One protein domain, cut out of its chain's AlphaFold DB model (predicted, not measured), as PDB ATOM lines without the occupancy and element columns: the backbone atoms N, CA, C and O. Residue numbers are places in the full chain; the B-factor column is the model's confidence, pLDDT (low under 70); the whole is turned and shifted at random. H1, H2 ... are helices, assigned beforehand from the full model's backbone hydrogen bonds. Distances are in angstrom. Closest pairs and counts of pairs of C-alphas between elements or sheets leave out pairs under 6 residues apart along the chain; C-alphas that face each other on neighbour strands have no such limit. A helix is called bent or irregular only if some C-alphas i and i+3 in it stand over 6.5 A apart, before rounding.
ATOM      1  N   GLY A 381       9.236  -0.477 -21.155       86.12
ATOM      2  CA  GLY A 381       8.763  -1.421 -22.171       86.12
ATOM      3  C   GLY A 381       9.745  -2.575 -22.423       86.12
ATOM      4  O   GLY A 381       9.320  -3.708 -22.646       86.12
ATOM      5  N   LEU A 382      11.059  -2.328 -22.324       87.06
ATOM      6  CA  LEU A 382      12.088  -3.363 -22.468       87.06
ATOM      7  C   LEU A 382      12.072  -4.325 -21.268       87.06
ATOM      8  O   LEU A 382      12.168  -5.540 -21.451       87.06
ATOM      9  N   VAL A 383      11.863  -3.802 -20.053       88.69
ATOM     10  CA  VAL A 383      11.664  -4.607 -18.836       88.69
ATOM     11  C   VAL A 383      10.418  -5.492 -18.949       88.69
ATOM     12  O   VAL A 383      10.474  -6.660 -18.563       88.69
ATOM     13  N   GLU A 384       9.319  -5.013 -19.543       89.12
ATOM     14  CA  GLU A 384       8.146  -5.858 -19.813       89.12
ATOM     15  C   GLU A 384       8.449  -7.005 -20.790       89.12
ATOM     16  O   GLU A 384       8.086  -8.156 -20.515       89.12
ATOM     17  N   TYR A 385       9.145  -6.732 -21.903       86.69
ATOM     18  CA  TYR A 385       9.569  -7.776 -22.844       86.69
ATOM     19  C   TYR A 385      10.519  -8.790 -22.188       86.69
ATOM     20  O   TYR A 385      10.374  -9.996 -22.402       86.69
ATOM     21  N   TRP A 386      11.434  -8.338 -21.327       87.75
ATOM     22  CA  TRP A 386      12.318  -9.210 -20.551       87.75
ATOM     23  C   TRP A 386      11.565 -10.030 -19.491       87.75
ATOM     24  O   TRP A 386      11.820 -11.224 -19.331       87.75
ATOM     25  N   HIS A 387      10.558  -9.468 -18.821       88.88
ATOM     26  CA  HIS A 387       9.672 -10.231 -17.935       88.88
ATOM     27  C   HIS A 387       8.822 -11.262 -18.695       88.88
ATOM     28  O   HIS A 387       8.603 -12.368 -18.189       88.88
ATOM     29  N   ALA A 388       8.375 -10.956 -19.916       85.94
ATOM     30  CA  ALA A 388       7.708 -11.923 -20.785       85.94
ATOM     31  C   ALA A 388       8.662 -13.055 -21.213       85.94
ATOM     32  O   ALA A 388       8.297 -14.229 -21.101       85.94
ATOM     33  N   PHE A 389       9.893 -12.721 -21.612       85.38
ATOM     34  CA  PHE A 389      10.975 -13.668 -21.905       85.38
ATOM     35  C   PHE A 389      11.252 -14.604 -20.718       85.38
ATOM     36  O   PHE A 389      11.115 -15.822 -20.851       85.38
ATOM     37  N   LEU A 390      11.526 -14.049 -19.531       86.19
ATOM     38  CA  LEU A 390      11.792 -14.817 -18.311       86.19
ATOM     39  C   LEU A 390      10.611 -15.707 -17.908       86.19
ATOM     40  O   LEU A 390      10.819 -16.821 -17.429       86.19
ATOM     41  N   ARG A 391       9.363 -15.257 -18.103       87.50
ATOM     42  CA  ARG A 391       8.166 -16.078 -17.844       87.50
ATOM     43  C   ARG A 391       8.100 -17.287 -18.783       87.50
ATOM     44  O   ARG A 391       7.754 -18.379 -18.337       87.50
ATOM     45  N   VAL A 392       8.468 -17.119 -20.054       81.56
ATOM     46  CA  VAL A 392       8.535 -18.218 -21.034       81.56
ATOM     47  C   VAL A 392       9.687 -19.173 -20.718       81.56
ATOM     48  O   VAL A 392       9.466 -20.382 -20.697       81.56
ATOM     49  N   GLN A 393      10.876 -18.651 -20.403       82.25
ATOM     50  CA  GLN A 393      12.039 -19.450 -20.008       82.25
ATOM     51  C   GLN A 393      11.734 -20.296 -18.760       82.25
ATOM     52  O   GLN A 393      11.972 -21.503 -18.759       82.25
ATOM     53  N   LYS A 394      11.116 -19.691 -17.733       87.44
ATOM     54  CA  LYS A 394      10.652 -20.390 -16.521       87.44
ATOM     55  C   LYS A 394       9.614 -21.470 -16.828       87.44
ATOM     56  O   LYS A 394       9.731 -22.556 -16.278       87.44
ATOM     57  N   SER A 395       8.643 -21.211 -17.712       82.31
ATOM     58  CA  SER A 395       7.643 -22.218 -18.109       82.31
ATOM     59  C   SER A 395       8.307 -23.464 -18.692       82.31
ATOM     60  O   SER A 395       8.109 -24.555 -18.169       82.31
ATOM     61  N   ILE A 396       9.158 -23.298 -19.711       75.56
ATOM     62  CA  ILE A 396       9.798 -24.434 -20.391       75.56
ATOM     63  C   ILE A 396      10.769 -25.158 -19.440       75.56
ATOM     64  O   ILE A 396      10.869 -26.382 -19.469       75.56
ATOM     65  N   MET A 397      11.448 -24.431 -18.545       77.25
ATOM     66  CA  MET A 397      12.277 -25.035 -17.496       77.25
ATOM     67  C   MET A 397      11.445 -25.885 -16.518       77.25
ATOM     68  O   MET A 397      11.873 -26.983 -16.165       77.25
ATOM     69  N   CYS A 398      10.252 -25.429 -16.122       80.69
ATOM     70  CA  CYS A 398       9.317 -26.228 -15.326       80.69
ATOM     71  C   CYS A 398       8.828 -27.465 -16.092       80.69
ATOM     72  O   CYS A 398       8.809 -28.547 -15.513       80.69
ATOM     73  N   ASP A 399       8.500 -27.344 -17.382       74.69
ATOM     74  CA  ASP A 399       8.069 -28.473 -18.221       74.69
ATOM     75  C   ASP A 399       9.168 -29.553 -18.326       74.69
ATOM     76  O   ASP A 399       8.908 -30.748 -18.167       74.69
ATOM     77  N   VAL A 400      10.427 -29.136 -18.519       75.06
ATOM     78  CA  VAL A 400      11.602 -30.029 -18.540       75.06
ATOM     79  C   VAL A 400      11.864 -30.654 -17.166       75.06
ATOM     80  O   VAL A 400      12.188 -31.841 -17.086       75.06
ATOM     81  N   LEU A 401      11.697 -29.896 -16.078       77.00
ATOM     82  CA  LEU A 401      11.872 -30.395 -14.712       77.00
ATOM     83  C   LEU A 401      10.771 -31.389 -14.318       77.00
ATOM     84  O   LEU A 401      11.077 -32.407 -13.700       77.00
ATOM     85  N   LEU A 402       9.518 -31.157 -14.721       74.06
ATOM     86  CA  LEU A 402       8.415 -32.109 -14.555       74.06
ATOM     87  C   LEU A 402       8.701 -33.407 -15.317       74.06
ATOM     88  O   LEU A 402       8.670 -34.480 -14.718       74.06
ATOM     89  N   PHE A 403       9.089 -33.314 -16.594       70.56
ATOM     90  CA  PHE A 403       9.490 -34.476 -17.391       70.56
ATOM     91  C   PHE A 403      10.668 -35.245 -16.762       70.56
ATOM     92  O   PHE A 403      10.669 -36.477 -16.747       70.56
ATOM     93  N   TYR A 404      11.643 -34.545 -16.176       73.06
ATOM     94  CA  TYR A 404      12.748 -35.168 -15.444       73.06
ATOM     95  C   TYR A 404      12.285 -35.854 -14.147       73.06
ATOM     96  O   TYR A 404      12.669 -37.000 -13.900       73.06
ATOM     97  N   LEU A 405      11.427 -35.219 -13.343       78.25
ATOM     98  CA  LEU A 405      10.859 -35.827 -12.133       78.25
ATOM     99  C   LEU A 405      10.008 -37.057 -12.459       78.25
ATOM    100  O   LEU A 405      10.140 -38.078 -11.786       78.25
ATOM    101  N   ASP A 406       9.193 -37.004 -13.508       72.12
ATOM    102  CA  ASP A 406       8.386 -38.144 -13.942       72.12
ATOM    103  C   ASP A 406       9.249 -39.258 -14.546       72.12
ATOM    104  O   ASP A 406       8.976 -40.431 -14.296       72.12
ATOM    105  N   SER A 407      10.358 -38.932 -15.224       66.25
ATOM    106  CA  SER A 407      11.354 -39.932 -15.637       66.25
ATOM    107  C   SER A 407      12.040 -40.601 -14.438       66.25
ATOM    108  O   SER A 407      12.279 -41.808 -14.470       66.25
ATOM    109  N   LYS A 408      12.290 -39.859 -13.347       73.31
ATOM    110  CA  LYS A 408      12.810 -40.418 -12.092       73.31
ATOM    111  C   LYS A 408      11.789 -41.330 -11.425       73.31
ATOM    112  O   LYS A 408      12.145 -42.459 -11.114       73.31
ATOM    113  N   LYS A 409      10.529 -40.899 -11.279       73.25
ATOM    114  CA  LYS A 409       9.442 -41.758 -10.767       73.25
ATOM    115  C   LYS A 409       9.312 -43.028 -11.607       73.25
ATOM    116  O   LYS A 409       9.283 -44.118 -11.053       73.25
ATOM    117  N   ALA A 410       9.276 -42.896 -12.935       65.44
ATOM    118  CA  ALA A 410       9.180 -44.024 -13.856       65.44
ATOM    119  C   ALA A 410      10.381 -44.971 -13.740       65.44
ATOM    120  O   ALA A 410      10.182 -46.182 -13.775       65.44
ATOM    121  N   LYS A 411      11.599 -44.448 -13.527       64.38
ATOM    122  CA  LYS A 411      12.756 -45.282 -13.192       64.38
ATOM    123  C   LYS A 411      12.565 -45.985 -11.845       64.38
ATOM    124  O   LYS A 411      12.715 -47.192 -11.810       64.38
ATOM    125  N   THR A 412      12.166 -45.300 -10.774       65.44
ATOM    126  CA  THR A 412      11.913 -45.944  -9.469       65.44
ATOM    127  C   THR A 412      10.837 -47.035  -9.557       65.44
ATOM    128  O   THR A 412      10.999 -48.092  -8.955       65.44
ATOM    129  N   TYR A 413       9.782 -46.838 -10.355       53.53
ATOM    130  CA  TYR A 413       8.792 -47.883 -10.645       53.53
ATOM    131  C   TYR A 413       9.360 -49.032 -11.491       53.53
ATOM    132  O   TYR A 413       8.994 -50.177 -11.255       53.53
ATOM    133  N   ALA A 414      10.248 -48.764 -12.453       56.19
ATOM    134  CA  ALA A 414      10.909 -49.799 -13.250       56.19
ATOM    135  C   ALA A 414      11.943 -50.598 -12.436       56.19
ATOM    136  O   ALA A 414      12.013 -51.812 -12.584       56.19
ATOM    137  N   ASP A 415      12.689 -49.940 -11.548       60.16
ATOM    138  CA  ASP A 415      13.627 -50.560 -10.611       60.16
ATOM    139  C   ASP A 415      12.856 -51.416  -9.577       60.16
ATOM    140  O   ASP A 415      13.262 -52.538  -9.282       60.16
ATOM    141  N   TRP A 416      11.697 -50.944  -9.086       51.50
ATOM    142  CA  TRP A 416      10.805 -51.706  -8.195       51.50
ATOM    143  C   TRP A 416      10.147 -52.911  -8.889       51.50
ATOM    144  O   TRP A 416      10.184 -54.018  -8.353       51.50
ATOM    145  N   LEU A 417       9.598 -52.732 -10.098       51.09
ATOM    146  CA  LEU A 417       9.065 -53.837 -10.905       51.09
ATOM    147  C   LEU A 417      10.165 -54.843 -11.266       51.09
ATOM    148  O   LEU A 417       9.927 -56.043 -11.206       51.09
ATOM    149  N   GLY A 418      11.368 -54.366 -11.595       50.88
ATOM    150  CA  GLY A 418      12.533 -55.205 -11.861       50.88
ATOM    151  C   GLY A 418      12.932 -56.037 -10.645       50.88
ATOM    152  O   GLY A 418      13.110 -57.241 -10.779       50.88
ATOM    153  N   GLY A 419      12.994 -55.428  -9.455       51.41
ATOM    154  CA  GLY A 419      13.235 -56.144  -8.201       51.41
ATOM    155  C   GLY A 419      12.172 -57.209  -7.917       51.41
ATOM    156  O   GLY A 419      12.519 -58.358  -7.668       51.41
ATOM    157  N   SER A 420      10.890 -56.851  -8.044       43.22
ATOM    158  CA  SER A 420       9.759 -57.770  -7.856       43.22
ATOM    159  C   SER A 420       9.808 -58.969  -8.818       43.22
ATOM    160  O   SER A 420       9.708 -60.116  -8.389       43.22
ATOM    161  N   ILE A 421      10.063 -58.720 -10.108       47.53
ATOM    162  CA  ILE A 421      10.136 -59.760 -11.147       47.53
ATOM    163  C   ILE A 421      11.389 -60.636 -10.994       47.53
ATOM    164  O   ILE A 421      11.313 -61.843 -11.196       47.53
ATOM    165  N   ALA A 480      23.200 -28.744 -20.086       60.44
ATOM    166  CA  ALA A 480      22.709 -27.513 -19.468       60.44
ATOM    167  C   ALA A 480      22.970 -26.281 -20.349       60.44
ATOM    168  O   ALA A 480      22.068 -25.468 -20.542       60.44
ATOM    169  N   ASN A 481      24.159 -26.169 -20.950       61.91
ATOM    170  CA  ASN A 481      24.498 -25.081 -21.867       61.91
ATOM    171  C   ASN A 481      23.701 -25.159 -23.180       61.91
ATOM    172  O   ASN A 481      23.177 -24.142 -23.639       61.91
ATOM    173  N   GLY A 482      23.543 -26.357 -23.757       66.12
ATOM    174  CA  GLY A 482      22.686 -26.576 -24.928       66.12
ATOM    175  C   GLY A 482      21.212 -26.270 -24.641       66.12
ATOM    176  O   GLY A 482      20.557 -25.573 -25.417       66.12
ATOM    177  N   LEU A 483      20.706 -26.709 -23.484       66.44
ATOM    178  CA  LEU A 483      19.353 -26.408 -23.025       66.44
ATOM    179  C   LEU A 483      19.168 -24.902 -22.793       66.44
ATOM    180  O   LEU A 483      18.170 -24.357 -23.244       66.44
ATOM    181  N   ASN A 484      20.113 -24.211 -22.151       70.69
ATOM    182  CA  ASN A 484      20.005 -22.773 -21.881       70.69
ATOM    183  C   ASN A 484      20.027 -21.925 -23.166       70.69
ATOM    184  O   ASN A 484      19.253 -20.973 -23.283       70.69
ATOM    185  N   ARG A 485      20.844 -22.305 -24.163       73.31
ATOM    186  CA  ARG A 485      20.802 -21.703 -25.507       73.31
ATOM    187  C   ARG A 485      19.429 -21.913 -26.147       73.31
ATOM    188  O   ARG A 485      18.734 -20.936 -26.397       73.31
ATOM    189  N   HIS A 486      18.952 -23.153 -26.259       69.06
ATOM    190  CA  HIS A 486      17.640 -23.432 -26.859       69.06
ATOM    191  C   HIS A 486      16.435 -22.884 -26.073       69.06
ATOM    192  O   HIS A 486      15.405 -22.570 -26.675       69.06
ATOM    193  N   LEU A 487      16.536 -22.731 -24.753       72.06
ATOM    194  CA  LEU A 487      15.557 -22.012 -23.934       72.06
ATOM    195  C   LEU A 487      15.517 -20.528 -24.319       72.06
ATOM    196  O   LEU A 487      14.432 -19.982 -24.522       72.06
ATOM    197  N   SER A 488      16.691 -19.908 -24.467       75.00
ATOM    198  CA  SER A 488      16.835 -18.520 -24.909       75.00
ATOM    199  C   SER A 488      16.296 -18.348 -26.331       75.00
ATOM    200  O   SER A 488      15.376 -17.560 -26.522       75.00
ATOM    201  N   ASP A 489      16.738 -19.161 -27.298       77.94
ATOM    202  CA  ASP A 489      16.284 -19.133 -28.698       77.94
ATOM    203  C   ASP A 489      14.750 -19.180 -28.810       77.94
ATOM    204  O   ASP A 489      14.123 -18.390 -29.522       77.94
ATOM    205  N   ASN A 490      14.113 -20.115 -28.097       70.88
ATOM    206  CA  ASN A 490      12.668 -20.326 -28.178       70.88
ATOM    207  C   ASN A 490      11.849 -19.293 -27.387       70.88
ATOM    208  O   ASN A 490      10.672 -19.088 -27.702       70.88
ATOM    209  N   ALA A 491      12.451 -18.605 -26.416       71.81
ATOM    210  CA  ALA A 491      11.852 -17.440 -25.773       71.81
ATOM    211  C   ALA A 491      12.028 -16.165 -26.629       71.81
ATOM    212  O   ALA A 491      11.048 -15.449 -26.843       71.81
ATOM    213  N   LEU A 492      13.212 -15.934 -27.215       77.88
ATOM    214  CA  LEU A 492      13.504 -14.818 -28.131       77.88
ATOM    215  C   LEU A 492      12.600 -14.825 -29.375       77.88
ATOM    216  O   LEU A 492      12.190 -13.760 -29.834       77.88
ATOM    217  N   LYS A 493      12.196 -16.001 -29.883       79.00
ATOM    218  CA  LYS A 493      11.211 -16.131 -30.982       79.00
ATOM    219  C   LYS A 493       9.882 -15.399 -30.729       79.00
ATOM    220  O   LYS A 493       9.207 -15.063 -31.696       79.00
ATOM    221  N   LYS A 494       9.504 -15.138 -29.469       74.62
ATOM    222  CA  LYS A 494       8.278 -14.400 -29.096       74.62
ATOM    223  C   LYS A 494       8.469 -12.880 -28.989       74.62
ATOM    224  O   LYS A 494       7.498 -12.174 -28.740       74.62
ATOM    225  N   ILE A 495       9.695 -12.388 -29.157       76.12
ATOM    226  CA  ILE A 495      10.063 -10.970 -29.069       76.12
ATOM    227  C   ILE A 495      10.218 -10.400 -30.494       76.12
ATOM    228  O   ILE A 495      10.732 -11.124 -31.366       76.12
ATOM    229  N   PRO A 496       9.812  -9.136 -30.754       77.19
ATOM    230  CA  PRO A 496      10.141  -8.421 -31.988       77.19
ATOM    231  C   PRO A 496      11.639  -8.480 -32.302       77.19
ATOM    232  O   PRO A 496      12.467  -8.408 -31.395       77.19
ATOM    233  N   VAL A 497      11.995  -8.635 -33.581       77.69
ATOM    234  CA  VAL A 497      13.372  -8.972 -33.998       77.69
ATOM    235  C   VAL A 497      14.391  -7.942 -33.503       77.69
ATOM    236  O   VAL A 497      15.411  -8.335 -32.941       77.69
ATOM    237  N   HIS A 498      14.075  -6.650 -33.623       74.69
ATOM    238  CA  HIS A 498      14.936  -5.536 -33.212       74.69
ATOM    239  C   HIS A 498      15.200  -5.484 -31.690       74.69
ATOM    240  O   HIS A 498      16.277  -5.064 -31.279       74.69
ATOM    241  N   LEU A 499      14.291  -5.985 -30.839       78.62
ATOM    242  CA  LEU A 499      14.498  -6.023 -29.380       78.62
ATOM    243  C   LEU A 499      15.235  -7.277 -28.882       78.62
ATOM    244  O   LEU A 499      15.603  -7.327 -27.711       78.62
ATOM    245  N   ARG A 500      15.464  -8.301 -29.718       82.38
ATOM    246  CA  ARG A 500      16.058  -9.576 -29.256       82.38
ATOM    247  C   ARG A 500      17.445  -9.388 -28.652       82.38
ATOM    248  O   ARG A 500      17.681  -9.868 -27.548       82.38
ATOM    249  N   ALA A 501      18.313  -8.644 -29.336       82.75
ATOM    250  CA  ALA A 501      19.655  -8.337 -28.850       82.75
ATOM    251  C   ALA A 501      19.620  -7.524 -27.542       82.75
ATOM    252  O   ALA A 501      20.358  -7.834 -26.613       82.75
ATOM    253  N   ALA A 502      18.713  -6.546 -27.430       80.69
ATOM    254  CA  ALA A 502      18.554  -5.726 -26.227       80.69
ATOM    255  C   ALA A 502      18.052  -6.538 -25.017       80.69
ATOM    256  O   ALA A 502      18.585  -6.406 -23.915       80.69
ATOM    257  N   VAL A 503      17.069  -7.425 -25.212       81.44
ATOM    258  CA  VAL A 503      16.569  -8.308 -24.142       81.44
ATOM    259  C   VAL A 503      17.612  -9.359 -23.753       81.44
ATOM    260  O   VAL A 503      17.732  -9.685 -22.573       81.44
ATOM    261  N   GLU A 504      18.400  -9.870 -24.704       82.38
ATOM    262  CA  GLU A 504      19.500 -10.791 -24.405       82.38
ATOM    263  C   GLU A 504      20.645 -10.095 -23.648       82.38
ATOM    264  O   GLU A 504      21.151 -10.656 -22.674       82.38
ATOM    265  N   ALA A 505      21.005  -8.862 -24.024       81.00
ATOM    266  CA  ALA A 505      21.983  -8.041 -23.311       81.00
ATOM    267  C   ALA A 505      21.530  -7.743 -21.871       81.00
ATOM    268  O   ALA A 505      22.279  -8.022 -20.932       81.00
ATOM    269  N   LEU A 506      20.278  -7.303 -21.674       81.06
ATOM    270  CA  LEU A 506      19.676  -7.112 -20.345       81.06
ATOM    271  C   LEU A 506      19.721  -8.410 -19.522       81.06
ATOM    272  O   LEU A 506      20.123  -8.403 -18.358       81.06
ATOM    273  N   ASN A 507      19.392  -9.550 -20.135       81.44
ATOM    274  CA  ASN A 507      19.439 -10.849 -19.470       81.44
ATOM    275  C   ASN A 507      20.864 -11.293 -19.081       81.44
ATOM    276  O   ASN A 507      21.038 -11.990 -18.083       81.44
ATOM    277  N   LYS A 508      21.883 -10.874 -19.842       81.19
ATOM    278  CA  LYS A 508      23.310 -11.096 -19.549       81.19
ATOM    279  C   LYS A 508      23.930 -10.028 -18.634       81.19
ATOM    280  O   LYS A 508      25.107 -10.154 -18.309       81.19
ATOM    281  N   LYS A 509      23.174  -8.997 -18.224       74.12
ATOM    282  CA  LYS A 509      23.681  -7.776 -17.558       74.12
ATOM    283  C   LYS A 509      24.781  -7.053 -18.357       74.12
ATOM    284  O   LYS A 509      25.714  -6.501 -17.782       74.12
ATOM    285  N   GLN A 510      24.691  -7.088 -19.683       75.12
ATOM    286  CA  GLN A 510      25.582  -6.346 -20.575       75.12
ATOM    287  C   GLN A 510      25.062  -4.916 -20.784       75.12
ATOM    288  O   GLN A 510      23.864  -4.663 -20.659       75.12
ATOM    289  N   VAL A 511      25.971  -3.990 -21.101       70.62
ATOM    290  CA  VAL A 511      25.667  -2.560 -21.262       70.62
ATOM    291  C   VAL A 511      24.616  -2.351 -22.356       70.62
ATOM    292  O   VAL A 511      24.810  -2.766 -23.499       70.62
TER     293      VAL A 511
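What this domain is: This is residues 381 to 421 and 480 to 511 of the 526 residues of an uncharacterized protein of Aspergillus bertholletiae (UniProt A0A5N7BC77). One long helix, H1, runs the whole length of the model, and two short helices, H2 and H3, pack on its first part, where they make a small head; residues 401 to 421 of H1 stick out free as a long arm. The printed part has 73 residues with three named helices, in the order H1, H2, H3, and no named strand: its class is all helix. It is extended, with a radius of gyration of the C-alphas of 17.9 A, and spans 59 by 19 by 18 A.

How they stand to each other: H1, residues 381 to 421, touches H3, residues 497 to 507, with its residues 382 to 386 alone; the closest C-alphas are those of Trp 386 and Val 503, 5.6 A apart. These two run the same way at a steep tilt of 70.0 degrees, only just short of about perpendicular. Farther along, H1 touches H2, residues 480 to 492, with its residues 389 to 397 alone, and H2 touches H1 with its residues 487 to 492 alone. The closest C-alphas there are those of Phe 389 and Ala 491, 5.5 A apart, and the helices run opposite ways at a steep tilt of 44 degrees. H2 and H3 are close but not clearly touching, with the C-alphas of Leu 492 and Arg 500 the closest at 5.9 A. In H1 and H2 every O i to N i+4 pair is within hydrogen-bond range; in H3 5 of 7 are.

Where its parts are: H1 begins at C-alpha 381 (8.763, -1.421, -22.171) and ends at C-alpha 421 (10.136, -59.760, -11.147), 59.4 A away. H2 measures 17.9 A from first to last C-alpha. H3 measures 15.9 A, ends at C-alpha 507 (19.439, -10.849, -19.470) and is irregular: C-alphas 498 and 501 are 7.0 A apart.

The domain as a whole: The C-alphas farthest apart, of Ile 421 and Val 511, are 60.1 A apart. Residues 422 to 479 are not printed, and C-alphas 421 and 480 are 35.6 A apart across this cut. The link from H2 to H3 is tight. Mean pLDDT of the printed part is 74.0; residues 407, 410 to 421, 480 to 483 and 486 are under 70.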